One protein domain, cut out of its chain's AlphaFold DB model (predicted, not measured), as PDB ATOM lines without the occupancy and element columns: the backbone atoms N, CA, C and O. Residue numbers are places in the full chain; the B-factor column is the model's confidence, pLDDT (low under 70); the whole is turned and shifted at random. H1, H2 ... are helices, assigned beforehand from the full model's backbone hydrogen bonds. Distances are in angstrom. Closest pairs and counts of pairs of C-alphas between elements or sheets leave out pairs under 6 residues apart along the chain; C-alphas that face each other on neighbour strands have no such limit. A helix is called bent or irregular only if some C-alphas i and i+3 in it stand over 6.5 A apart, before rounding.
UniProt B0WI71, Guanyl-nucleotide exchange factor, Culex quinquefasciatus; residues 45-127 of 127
ATOM      1  N   GLU A  45     -35.421 -22.057 -34.574       93.44
ATOM      2  CA  GLU A  45     -36.252 -22.529 -35.690       93.44
ATOM      3  C   GLU A  45     -35.511 -22.426 -37.033       93.44
ATOM      4  O   GLU A  45     -35.503 -23.379 -37.799       93.44
ATOM      5  N   SER A  46     -34.768 -21.343 -37.277       93.75
ATOM      6  CA  SER A  46     -33.966 -21.212 -38.502       93.75
ATOM      7  C   SER A  46     -32.796 -22.195 -38.557       93.75
ATOM      8  O   SER A  46     -32.421 -22.652 -39.632       93.75
ATOM      9  N   LEU A  47     -32.217 -22.545 -37.406       94.81
ATOM     10  CA  LEU A  47     -31.188 -23.581 -37.327       94.81
ATOM     11  C   LEU A  47     -31.768 -24.991 -37.550       94.81
ATOM     12  O   LEU A  47     -31.093 -25.839 -38.135       94.81
ATOM     13  N   ILE A  48     -33.013 -25.233 -37.124       93.88
ATOM     14  CA  ILE A  48     -33.764 -26.465 -37.412       93.88
ATOM     15  C   ILE A  48     -34.043 -26.569 -38.916       93.88
ATOM     16  O   ILE A  48     -33.791 -27.624 -39.494       93.88
ATOM     17  N   ASP A  49     -34.478 -25.486 -39.563       90.44
ATOM     18  CA  ASP A  49     -34.720 -25.466 -41.012       90.44
ATOM     19  C   ASP A  49     -33.448 -25.806 -41.805       90.44
ATOM     20  O   ASP A  49     -33.492 -26.577 -42.762       90.44
ATOM     21  N   LEU A  50     -32.292 -25.299 -41.364       90.69
ATOM     22  CA  LEU A  50     -30.982 -25.588 -41.963       90.69
ATOM     23  C   LEU A  50     -30.481 -27.018 -41.709       90.69
ATOM     24  O   LEU A  50     -29.532 -27.457 -42.355       90.69
ATOM     25  N   LEU A  51     -31.085 -27.751 -40.770       91.25
ATOM     26  CA  LEU A  51     -30.746 -29.154 -40.522       91.25
ATOM     27  C   LEU A  51     -31.316 -30.080 -41.608       91.25
ATOM     28  O   LEU A  51     -30.802 -31.182 -41.812       91.25
ATOM     29  N   MET A  52     -32.376 -29.645 -42.294       84.25
ATOM     30  CA  MET A  52     -32.980 -30.369 -43.406       84.25
ATOM     31  C   MET A  52     -32.150 -30.149 -44.678       84.25
ATOM     32  O   MET A  52     -32.101 -29.027 -45.183       84.25
ATOM     33  N   PRO A  53     -31.535 -31.191 -45.260       73.50
ATOM     34  CA  PRO A  53     -30.836 -31.024 -46.522       73.50
ATOM     35  C   PRO A  53     -31.845 -30.738 -47.643       73.50
ATOM     36  O   PRO A  53     -32.841 -31.454 -47.794       73.50
ATOM     37  N   ALA A  54     -31.569 -29.721 -48.464       72.56
ATOM     38  CA  ALA A  54     -32.361 -29.451 -49.664       72.56
ATOM     39  C   ALA A  54     -32.290 -30.634 -50.650       72.56
ATOM     40  O   ALA A  54     -33.301 -31.004 -51.243       72.56
ATOM     41  N   ASN A  55     -31.110 -31.262 -50.752       68.50
ATOM     42  CA  ASN A  55     -30.826 -32.464 -51.538       68.50
ATOM     43  C   ASN A  55     -29.930 -33.419 -50.730       68.50
ATOM     44  O   ASN A  55     -29.082 -32.966 -49.968       68.50
ATOM     45  N   GLY A  56     -30.078 -34.736 -50.912       63.91
ATOM     46  CA  GLY A  56     -29.421 -35.745 -50.065       63.91
ATOM     47  C   GLY A  56     -27.883 -35.727 -50.038       63.91
ATOM     48  O   GLY A  56     -27.305 -36.212 -49.068       63.91
ATOM     49  N   ASP A  57     -27.238 -35.136 -51.049       68.19
ATOM     50  CA  ASP A  57     -25.774 -35.077 -51.173       68.19
ATOM     51  C   ASP A  57     -25.141 -33.825 -50.534       68.19
ATOM     52  O   ASP A  57     -23.922 -33.763 -50.397       68.19
ATOM     53  N   ASP A  58     -25.946 -32.842 -50.115       78.00
ATOM     54  CA  ASP A  58     -25.481 -31.530 -49.619       78.00
ATOM     55  C   ASP A  58     -25.566 -31.403 -48.085       78.00
ATOM     56  O   ASP A  58     -25.679 -30.320 -47.516       78.00
ATOM     57  N   LEU A  59     -25.578 -32.537 -47.377       87.00
ATOM     58  CA  LEU A  59     -25.691 -32.534 -45.923       87.00
ATOM     59  C   LEU A  59     -24.346 -32.176 -45.275       87.00
ATOM     60  O   LEU A  59     -23.442 -33.013 -45.194       87.00
ATOM     61  N   ASP A  60     -24.247 -30.962 -44.733       90.12
ATOM     62  CA  ASP A  60     -23.110 -30.534 -43.916       90.12
ATOM     63  C   ASP A  60     -23.050 -31.341 -42.607       90.12
ATOM     64  O   ASP A  60     -23.728 -31.064 -41.614       90.12
ATOM     65  N   GLN A  61     -22.211 -32.376 -42.597       90.31
ATOM     66  CA  GLN A  61     -22.064 -33.266 -41.447       90.31
ATOM     67  C   GLN A  61     -21.422 -32.593 -40.227       90.31
ATOM     68  O   GLN A  61     -21.600 -33.096 -39.109       90.31
ATOM     69  N   GLU A  62     -20.658 -31.510 -40.412       91.25
ATOM     70  CA  GLU A  62     -20.048 -30.752 -39.317       91.25
ATOM     71  C   GLU A  62     -21.102 -29.895 -38.621       91.25
ATOM     72  O   GLU A  62     -21.204 -29.930 -37.386       91.25
ATOM     73  N   TYR A  63     -21.949 -29.220 -39.403       93.38
ATOM     74  CA  TYR A  63     -23.116 -28.520 -38.883       93.38
ATOM     75  C   TYR A  63     -24.078 -29.488 -38.188       93.38
ATOM     76  O   TYR A  63     -24.415 -29.272 -37.027       93.38
ATOM     77  N   VAL A  64     -24.444 -30.605 -38.829       93.81
ATOM     78  CA  VAL A  64     -25.335 -31.621 -38.237       93.81
ATOM     79  C   VAL A  64     -24.785 -32.139 -36.914       93.81
ATOM     80  O   VAL A  64     -25.522 -32.239 -35.936       93.81
ATOM     81  N   PHE A  65     -23.490 -32.465 -36.849       94.69
ATOM     82  CA  PHE A  65     -22.870 -32.904 -35.601       94.69
ATOM     83  C   PHE A  65     -22.971 -31.834 -34.512       94.69
ATOM     84  O   PHE A  65     -23.406 -32.137 -33.401       94.69
ATOM     85  N   SER A  66     -22.585 -30.599 -34.832       95.56
ATOM     86  CA  SER A  66     -22.535 -29.492 -33.876       95.56
ATOM     87  C   SER A  66     -23.930 -29.097 -33.397       95.56
ATOM     88  O   SER A  66     -24.146 -28.919 -32.195       95.56
ATOM     89  N   PHE A  67     -24.897 -29.030 -34.314       96.31
ATOM     90  CA  PHE A  67     -26.294 -28.771 -34.010       96.31
ATOM     91  C   PHE A  67     -26.875 -29.890 -33.149       96.31
ATOM     92  O   PHE A  67     -27.321 -29.616 -32.046       96.31
ATOM     93  N   LEU A  68     -26.805 -31.158 -33.572       96.62
ATOM     94  CA  LEU A  68     -27.374 -32.265 -32.796       96.62
ATOM     95  C   LEU A  68     -26.715 -32.421 -31.426       96.62
ATOM     96  O   LEU A  68     -27.390 -32.803 -30.475       96.62
ATOM     97  N   LEU A  69     -25.414 -32.139 -31.290       95.62
ATOM     98  CA  LEU A  69     -24.728 -32.137 -29.996       95.62
ATOM     99  C   LEU A  69     -25.341 -31.091 -29.052       95.62
ATOM    100  O   LEU A  69     -25.668 -31.411 -27.907       95.62
ATOM    101  N   SER A  70     -25.507 -29.866 -29.553       95.06
ATOM    102  CA  SER A  70     -25.872 -28.678 -28.773       95.06
ATOM    103  C   SER A  70     -27.382 -28.453 -28.628       95.06
ATOM    104  O   SER A  70     -27.821 -27.873 -27.636       95.06
ATOM    105  N   CYS A  71     -28.206 -28.956 -29.549       95.81
ATOM    106  CA  CYS A  71     -29.644 -28.690 -29.581       95.81
ATOM    107  C   CYS A  71     -30.363 -29.195 -28.326       95.81
ATOM    108  O   CYS A  71     -31.390 -28.635 -27.962       95.81
ATOM    109  N   ARG A  72     -29.800 -30.189 -27.620       95.44
ATOM    110  CA  ARG A  72     -30.341 -30.773 -26.376       95.44
ATOM    111  C   ARG A  72     -30.580 -29.753 -25.262       95.44
ATOM    112  O   ARG A  72     -31.387 -30.015 -24.374       95.44
ATOM    113  N   PHE A  73     -29.891 -28.611 -25.295       94.69
ATOM    114  CA  PHE A  73     -30.116 -27.512 -24.353       94.69
ATOM    115  C   PHE A  73     -31.364 -26.681 -24.676       94.69
ATOM    116  O   PHE A  73     -31.879 -25.996 -23.798       94.69
ATOM    117  N   PHE A  74     -31.849 -26.742 -25.915       96.19
ATOM    118  CA  PHE A  74     -32.925 -25.894 -26.431       96.19
ATOM    119  C   PHE A  74     -34.190 -26.683 -26.786       96.19
ATOM    120  O   PHE A  74     -35.293 -26.172 -26.625       96.19
ATOM    121  N   ILE A  75     -34.040 -27.924 -27.253       96.75
ATOM    122  CA  ILE A  75     -35.128 -28.804 -27.682       96.75
ATOM    123  C   ILE A  75     -34.766 -30.267 -27.413       96.75
ATOM    124  O   ILE A  75     -33.615 -30.687 -27.571       96.75
ATOM    125  N   ARG A  76     -35.750 -31.077 -27.009       97.50
ATOM    126  CA  ARG A  76     -35.526 -32.518 -26.841       97.50
ATOM    127  C   ARG A  76     -35.400 -33.192 -28.204       97.50
ATOM    128  O   ARG A  76     -36.094 -32.846 -29.149       97.50
ATOM    129  N   THR A  77     -34.561 -34.216 -28.296       97.19
ATOM    130  CA  THR A  77     -34.249 -34.894 -29.567       97.19
ATOM    131  C   THR A  77     -35.466 -35.538 -30.237       97.19
ATOM    132  O   THR A  77     -35.586 -35.475 -31.457       97.19
ATOM    133  N   HIS A  78     -36.409 -36.090 -29.466       97.19
ATOM    134  CA  HIS A  78     -37.667 -36.611 -30.018       97.19
ATOM    135  C   HIS A  78     -38.608 -35.497 -30.502       97.19
ATOM    136  O   HIS A  78     -39.230 -35.650 -31.547       97.19
ATOM    137  N   GLU A  79     -38.675 -34.364 -29.792       97.31
ATOM    138  CA  GLU A  79     -39.461 -33.193 -30.212       97.31
ATOM    139  C   GLU A  79     -38.886 -32.589 -31.502       97.31
ATOM    140  O   GLU A  79     -39.641 -32.228 -32.400       97.31
ATOM    141  N   LEU A  80     -37.554 -32.554 -31.633       97.06
ATOM    142  CA  LEU A  80     -36.871 -32.150 -32.861       97.06
ATOM    143  C   LEU A  80     -37.268 -33.046 -34.041       97.06
ATOM    144  O   LEU A  80     -37.683 -32.524 -35.069       97.06
ATOM    145  N   LEU A  81     -37.178 -34.375 -33.904       95.06
ATOM    146  CA  LEU A  81     -37.568 -35.281 -34.990       95.06
ATOM    147  C   LEU A  81     -39.052 -35.125 -35.353       95.06
ATOM    148  O   LEU A  81     -39.378 -35.105 -36.535       95.06
ATOM    149  N   GLY A  82     -39.936 -34.961 -34.364       93.94
ATOM    150  CA  GLY A  82     -41.351 -34.666 -34.601       93.94
ATOM    151  C   GLY A  82     -41.550 -33.415 -35.461       93.94
ATOM    152  O   GLY A  82     -42.189 -33.500 -36.508       93.94
ATOM    153  N   LYS A  83     -40.916 -32.294 -35.089       93.38
ATOM    154  CA  LYS A  83     -40.962 -31.045 -35.867       93.38
ATOM    155  C   LYS A  83     -40.471 -31.226 -37.304       93.38
ATOM    156  O   LYS A  83     -41.128 -30.770 -38.231       93.38
ATOM    157  N   LEU A  84     -39.338 -31.901 -37.503       92.19
ATOM    158  CA  LEU A  84     -38.784 -32.138 -38.845       92.19
ATOM    159  C   LEU A  84     -39.707 -33.001 -39.716       92.19
ATOM    160  O   LEU A  84     -39.716 -32.860 -40.931       92.19
ATOM    161  N   LEU A  85     -40.478 -33.910 -39.116       89.31
ATOM    162  CA  LEU A  85     -41.450 -34.718 -39.854       89.31
ATOM    163  C   LEU A  85     -42.697 -33.919 -40.237       89.31
ATOM    164  O   LEU A  85     -43.247 -34.156 -41.308       89.31
ATOM    165  N   GLU A  86     -43.126 -32.978 -39.395       88.69
ATOM    166  CA  GLU A  86     -44.256 -32.082 -39.675       88.69
ATOM    167  C   GLU A  86     -43.959 -31.096 -40.814       88.69
ATOM    168  O   GLU A  86     -44.878 -30.693 -41.528       88.69
ATOM    169  N   THR A  87     -42.691 -30.721 -41.023       84.81
ATOM    170  CA  THR A  87     -42.294 -29.820 -42.120       84.81
ATOM    171  C   THR A  87     -42.229 -30.508 -43.483       84.81
ATOM    172  O   THR A  87     -42.133 -29.820 -44.500       84.81
ATOM    173  N   LEU A  88     -42.307 -31.844 -43.539       82.19
ATOM    174  CA  LEU A  88     -42.341 -32.594 -44.793       82.19
ATOM    175  C   LEU A  88     -43.756 -32.586 -45.394       82.19
ATOM    176  O   LEU A  88     -44.639 -33.259 -44.856       82.19
ATOM    177  N   PRO A  89     -43.996 -31.904 -46.529       74.44
ATOM    178  CA  PRO A  89     -45.285 -31.978 -47.205       74.44
ATOM    179  C   PRO A  89     -45.574 -33.412 -47.672       74.44
ATOM    180  O   PRO A  89     -44.736 -34.062 -48.288       74.44
ATOM    181  N   GLU A  90     -46.778 -33.926 -47.425       72.56
ATOM    182  CA  GLU A  90     -47.278 -35.114 -48.133       72.56
ATOM    183  C   GLU A  90     -47.455 -34.773 -49.628       72.56
ATOM    184  O   GLU A  90     -48.003 -33.704 -49.919       72.56
ATOM    185  N   PRO A  91     -47.047 -35.617 -50.602       67.06
ATOM    186  CA  PRO A  91     -46.530 -36.992 -50.522       67.06
ATOM    187  C   PRO A  91     -44.996 -37.081 -50.682       67.06
ATOM    188  O   PRO A  91     -44.483 -38.005 -51.318       67.06
ATOM    189  N   GLU A  92     -44.249 -36.076 -50.225       66.50
ATOM    190  CA  GLU A  92     -42.826 -35.974 -50.524       66.50
ATOM    191  C   GLU A  92     -42.044 -37.191 -50.000       66.50
ATOM    192  O   GLU A  92     -42.221 -37.593 -48.844       66.50
ATOM    193  N   PRO A  93     -41.150 -37.781 -50.819       64.81
ATOM    194  CA  PRO A  93     -40.327 -38.888 -50.376       64.81
ATOM    195  C   PRO A  93     -39.533 -38.495 -49.130       64.81
ATOM    196  O   PRO A  93     -38.832 -37.482 -49.112       64.81
ATOM    197  N   LEU A  94     -39.513 -39.387 -48.140       78.19
ATOM    198  CA  LEU A  94     -38.648 -39.316 -46.954       78.19
ATOM    199  C   LEU A  94     -37.139 -39.292 -47.295       78.19
ATOM    200  O   LEU A  94     -36.295 -39.307 -46.400       78.19
ATOM    201  N   GLY A  95     -36.781 -39.240 -48.581       78.69
ATOM    202  CA  GLY A  95     -35.423 -39.232 -49.105       78.69
ATOM    203  C   GLY A  95     -34.548 -38.111 -48.550       78.69
ATOM    204  O   GLY A  95     -33.356 -38.336 -48.388       78.69
ATOM    205  N   ARG A  96     -35.108 -36.954 -48.164       79.31
ATOM    206  CA  ARG A  96     -34.327 -35.912 -47.467       79.31
ATOM    207  C   ARG A  96     -34.042 -36.234 -45.997       79.31
ATOM    208  O   ARG A  96     -33.067 -35.737 -45.443       79.31
ATOM    209  N   MET A  97     -34.839 -37.110 -45.379       85.56
ATOM    210  CA  MET A  97     -34.641 -37.561 -43.997       85.56
ATOM    211  C   MET A  97     -33.719 -38.744 -43.830       85.56
ATOM    212  O   MET A  97     -33.025 -38.822 -42.820       85.56
ATOM    213  N   VAL A  98     -33.629 -39.615 -44.828       87.44
ATOM    214  CA  VAL A  98     -32.742 -40.777 -44.757       87.44
ATOM    215  C   VAL A  98     -31.273 -40.384 -44.492       87.44
ATOM    216  O   VAL A  98     -30.693 -40.948 -43.560       87.44
ATOM    217  N   PRO A  99     -30.661 -39.402 -45.190       88.69
ATOM    218  CA  PRO A  99     -29.285 -38.981 -44.916       88.69
ATOM    219  C   PRO A  99     -29.097 -38.415 -43.505       88.69
ATOM    220  O   PRO A  99     -28.149 -38.792 -42.811       88.69
ATOM    221  N   LEU A 100     -30.023 -37.565 -43.043       91.44
ATOM    222  CA  LEU A 100     -29.961 -36.994 -41.697       91.44
ATOM    223  C   LEU A 100     -30.065 -38.088 -40.630       91.44
ATOM    224  O   LEU A 100     -29.237 -38.139 -39.722       91.44
ATOM    225  N   LEU A 101     -31.037 -38.996 -40.755       92.44
ATOM    226  CA  LEU A 101     -31.234 -40.105 -39.821       92.44
ATOM    227  C   LEU A 101     -30.038 -41.059 -39.804       92.44
ATOM    228  O   LEU A 101     -29.656 -41.535 -38.731       92.44
ATOM    229  N   ALA A 102     -29.409 -41.307 -40.955       91.62
ATOM    230  CA  ALA A 102     -28.195 -42.112 -41.038       91.62
ATOM    231  C   ALA A 102     -27.040 -41.470 -40.251       91.62
ATOM    232  O   ALA A 102     -26.383 -42.140 -39.447       91.62
ATOM    233  N   VAL A 103     -26.816 -40.163 -40.423       92.75
ATOM    234  CA  VAL A 103     -25.781 -39.420 -39.685       92.75
ATOM    235  C   VAL A 103     -26.107 -39.345 -38.191       92.75
ATOM    236  O   VAL A 103     -25.224 -39.581 -37.362       92.75
ATOM    237  N   TRP A 104     -27.364 -39.074 -37.836       95.62
ATOM    238  CA  TRP A 104     -27.819 -38.967 -36.451       95.62
ATOM    239  C   TRP A 104     -27.659 -40.297 -35.712       95.62
ATOM    240  O   TRP A 104     -27.002 -40.341 -34.674       95.62
ATOM    241  N   THR A 105     -28.154 -41.400 -36.278       95.69
ATOM    242  CA  THR A 105     -28.045 -42.738 -35.669       95.69
ATOM    243  C   THR A 105     -26.587 -43.149 -35.487       95.69
ATOM    244  O   THR A 105     -26.226 -43.732 -34.466       95.69
ATOM    245  N   LYS A 106     -25.719 -42.804 -36.446       95.69
ATOM    246  CA  LYS A 106     -24.282 -43.086 -36.364       95.69
ATOM    247  C   LYS A 106     -23.584 -42.280 -35.263       95.69
ATOM    248  O   LYS A 106     -22.746 -42.833 -34.557       95.69
ATOM    249  N   LYS A 107     -23.873 -40.980 -35.143       95.56
ATOM    250  CA  LYS A 107     -23.167 -40.073 -34.217       95.56
ATOM    251  C   LYS A 107     -23.737 -40.103 -32.797       95.56
ATOM    252  O   LYS A 107     -22.970 -40.037 -31.840       95.56
ATOM    253  N   PHE A 108     -25.055 -40.228 -32.655       97.19
ATOM    254  CA  PHE A 108     -25.762 -40.181 -31.372       97.19
ATOM    255  C   PHE A 108     -26.761 -41.345 -31.224       97.19
ATOM    256  O   PHE A 108     -27.955 -41.123 -31.017       97.19
ATOM    257  N   PRO A 109     -26.297 -42.610 -31.275       96.75
ATOM    258  CA  PRO A 109     -27.174 -43.787 -31.241       96.75
ATOM    259  C   PRO A 109     -28.037 -43.878 -29.974       96.75
ATOM    260  O   PRO A 109     -29.090 -44.512 -29.977       96.75
ATOM    261  N   TYR A 110     -27.611 -43.246 -28.877       96.56
ATOM    262  CA  TYR A 110     -28.349 -43.249 -27.616       96.56
ATOM    263  C   TYR A 110     -29.666 -42.468 -27.672       96.56
ATOM    264  O   TYR A 110     -30.578 -42.817 -26.926       96.56
ATOM    265  N   ASP A 111     -29.808 -41.485 -28.570       96.62
ATOM    266  CA  ASP A 111     -31.067 -40.739 -28.722       96.62
ATOM    267  C   ASP A 111     -32.219 -41.658 -29.168       96.62
ATOM    268  O   ASP A 111     -33.369 -41.451 -28.790       96.62
ATOM    269  N   PHE A 112     -31.902 -42.723 -29.911       96.62
ATOM    270  CA  PHE A 112     -32.862 -43.696 -30.445       96.62
ATOM    271  C   PHE A 112     -33.254 -44.794 -29.448       96.62
ATOM    272  O   PHE A 112     -34.049 -45.668 -29.784       96.62
ATOM    273  N   ARG A 113     -32.724 -44.762 -28.218       95.50
ATOM    274  CA  ARG A 113     -33.211 -45.619 -27.125       95.50
ATOM    275  C   ARG A 113     -34.468 -45.063 -26.460       95.50
ATOM    276  O   ARG A 113     -35.147 -45.807 -25.761       95.50
ATOM    277  N   ASP A 114     -34.755 -43.773 -26.629       96.25
ATOM    278  CA  ASP A 114     -35.990 -43.179 -26.120       96.25
ATOM    279  C   ASP A 114     -37.179 -43.702 -26.943       96.25
ATOM    280  O   ASP A 114     -37.196 -43.601 -28.172       96.25
ATOM    281  N   GLU A 115     -38.191 -44.248 -26.269       95.94
ATOM    282  CA  GLU A 115     -39.399 -44.781 -26.915       95.94
ATOM    283  C   GLU A 115     -40.120 -43.727 -27.764       95.94
ATOM    284  O   GLU A 115     -40.647 -44.045 -28.826       95.94
ATOM    285  N   ARG A 116     -40.105 -42.451 -27.358       97.06
ATOM    286  CA  ARG A 116     -40.730 -41.362 -28.126       97.06
ATOM    287  C   ARG A 116     -39.985 -41.116 -29.432       97.06
ATOM    288  O   ARG A 116     -40.626 -40.953 -30.466       97.06
ATOM    289  N   MET A 117     -38.650 -41.165 -29.405       96.12
ATOM    290  CA  MET A 117     -37.830 -41.109 -30.620       96.12
ATOM    291  C   MET A 117     -38.152 -42.294 -31.536       96.12
ATOM    292  O   MET A 117     -38.417 -42.119 -32.724       96.12
ATOM    293  N   MET A 118     -38.190 -43.505 -30.977       94.25
ATOM    294  CA  MET A 118     -38.463 -44.717 -31.746       94.25
ATOM    295  C   MET A 118     -39.885 -44.743 -32.327       94.25
ATOM    296  O   MET A 118     -40.088 -45.262 -33.421       94.25
ATOM    297  N   ASN A 119     -40.871 -44.158 -31.644       94.38
ATOM    298  CA  ASN A 119     -42.234 -44.037 -32.160       94.38
ATOM    299  C   ASN A 119     -42.293 -43.180 -33.429       94.38
ATOM    300  O   ASN A 119     -42.970 -43.572 -34.381       94.38
ATOM    301  N   HIS A 120     -41.534 -42.082 -33.494       92.88
ATOM    302  CA  HIS A 120     -41.394 -41.316 -34.734       92.88
ATOM    303  C   HIS A 120     -40.767 -42.167 -35.844       92.88
ATOM    304  O   HIS A 120     -41.309 -42.226 -36.942       92.88
ATOM    305  N   VAL A 121     -39.686 -42.901 -35.560       90.25
ATOM    306  CA  VAL A 121     -39.036 -43.774 -36.556       90.25
ATOM    307  C   VAL A 121     -39.972 -44.878 -37.059       90.25
ATOM    308  O   VAL A 121     -40.038 -45.129 -38.259       90.25
ATOM    309  N   LYS A 122     -40.748 -45.514 -36.175       89.00
ATOM    310  CA  LYS A 122     -41.758 -46.513 -36.560       89.00
ATOM    311  C   LYS A 122     -42.820 -45.913 -37.484       89.00
ATOM    312  O   LYS A 122     -43.208 -46.564 -38.448       89.00
ATOM    313  N   HIS A 123     -43.253 -44.681 -37.217       86.31
ATOM    314  CA  HIS A 123     -44.204 -43.974 -38.074       86.31
ATOM    315  C   HIS A 123     -43.619 -43.681 -39.463       86.31
ATOM    316  O   HIS A 123     -44.312 -43.843 -40.457       86.31
ATOM    317  N   ILE A 124     -42.331 -43.328 -39.545       85.31
ATOM    318  CA  ILE A 124     -41.615 -43.148 -40.819       85.31
ATOM    319  C   ILE A 124     -41.605 -44.449 -41.632       85.31
ATOM    320  O   ILE A 124     -41.845 -44.413 -42.829       85.31
ATOM    321  N   VAL A 125     -41.329 -45.592 -40.995       81.50
ATOM    322  CA  VAL A 125     -41.268 -46.905 -41.671       81.50
ATOM    323  C   VAL A 125     -42.648 -47.401 -42.117       81.50
ATOM    324  O   VAL A 125     -42.738 -48.176 -43.064       81.50
ATOM    325  N   ALA A 126     -43.713 -46.995 -41.422       77.19
ATOM    326  CA  ALA A 126     -45.086 -47.396 -41.723       77.19
ATOM    327  C   ALA A 126     -45.792 -46.499 -42.759       77.19
ATOM    328  O   ALA A 126     -46.896 -46.846 -43.181       77.19
ATOM    329  N   ARG A 127     -45.190 -45.359 -43.109       70.50
ATOM    330  CA  ARG A 127     -45.670 -44.417 -44.127       70.50
ATOM    331  C   ARG A 127     -45.344 -44.930 -45.527       70.50
ATOM    332  O   ARG A 127     -46.231 -44.798 -46.398       70.50
TER     333      ARG A 127
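Overview. This is residues 45 to 127 of the 127 residues of the protein "Guanyl-nucleotide exchange factor" of Culex quinquefasciatus (UniProt B0WI71). A compact, rounded cluster of helices is built round a loose triangle of H4, H3 and H6: H3 and H6 lie side by side and run the same way, and H4, the longest helix, runs opposite to H6. H2 crosses H4 near Lys 107, the short H5 joins H4 to H6 at one end, and the short H1 sits by H2 and H3. The printed part has 83 residues with six named helices, H1 to H6 in that order along the chain, and no named strand; the class is all helix. The radius of gyration of the C-alphas is 11.9 A, and the C-alphas span 31 by 29 by 23 A.

Along the chain. H4 is residues 94 to 107, 20.1 A from first to last C-alpha, with C-alpha 94 at (-38.648, -39.316, -46.954). It is neither bent nor irregular, but only just: C-alphas 96 and 99 are 6.4 A apart. H3 is residues 77 to 86, 14.5 A long, and H6 is residues 115 to 126, 16.1 A long, ending with C-alpha 126 at (-45.086, -47.396, -41.723). H2, residues 61 to 73, is 19.8 A long and only just irregular, with C-alphas 69 and 72 lying 6.8 A apart. H1 is residues 45 to 49, with C-alpha 45 at (-36.252, -22.529, -35.690), and H5 is residues 109 to 113.

Arrangement. H4 touches H2, about perpendicular at 74 degrees; their closest C-alphas, of Lys 107 and Phe 65, are 7.3 A apart. H4 and H6 are close but not clearly touching, closest at the C-alphas of Leu 94 and Ile 124, 7.8 A. They run opposite ways at a steep tilt of 36 degrees, only just past shallow. H4 and H3 are near each other, with 5 pairs of C-alphas within 10 A. H3 touches H6, which meets it with residues 116 to 120 alone; the closest C-alphas, of His 78 and Met 117, are 4.5 A apart. They run the same way at a shallow tilt of 29 degrees. H5 is close to H6 but not clearly touching, with the C-alphas of Phe 112 and Met 118 closest at 5.8 A. H1 is close to H3 but not clearly touching, with the C-alphas of Ile 48 and Leu 84 closest at 7.7 A. H1 and H4 are apart, and so are H2 and H6. Every O i to N i+4 pair is within hydrogen-bond range in H1, H3 and H6, against 7 of 9 in H2, 8 of 10 in H4 and 0 of 1 in H5, where 2 of 2 O i to N i+3 pairs are.

Size, cuts and confidence. The two C-alphas farthest apart, of Phe 73 and Pro 91, are 32.3 A apart. The printed part has no cut and ends at Arg 127, the chain's last residue. The link from H1 to H2, 11 residues, is long. The mean pLDDT of the printed part is 88.9, with residues 55 to 57 and 91 to 93 under 70.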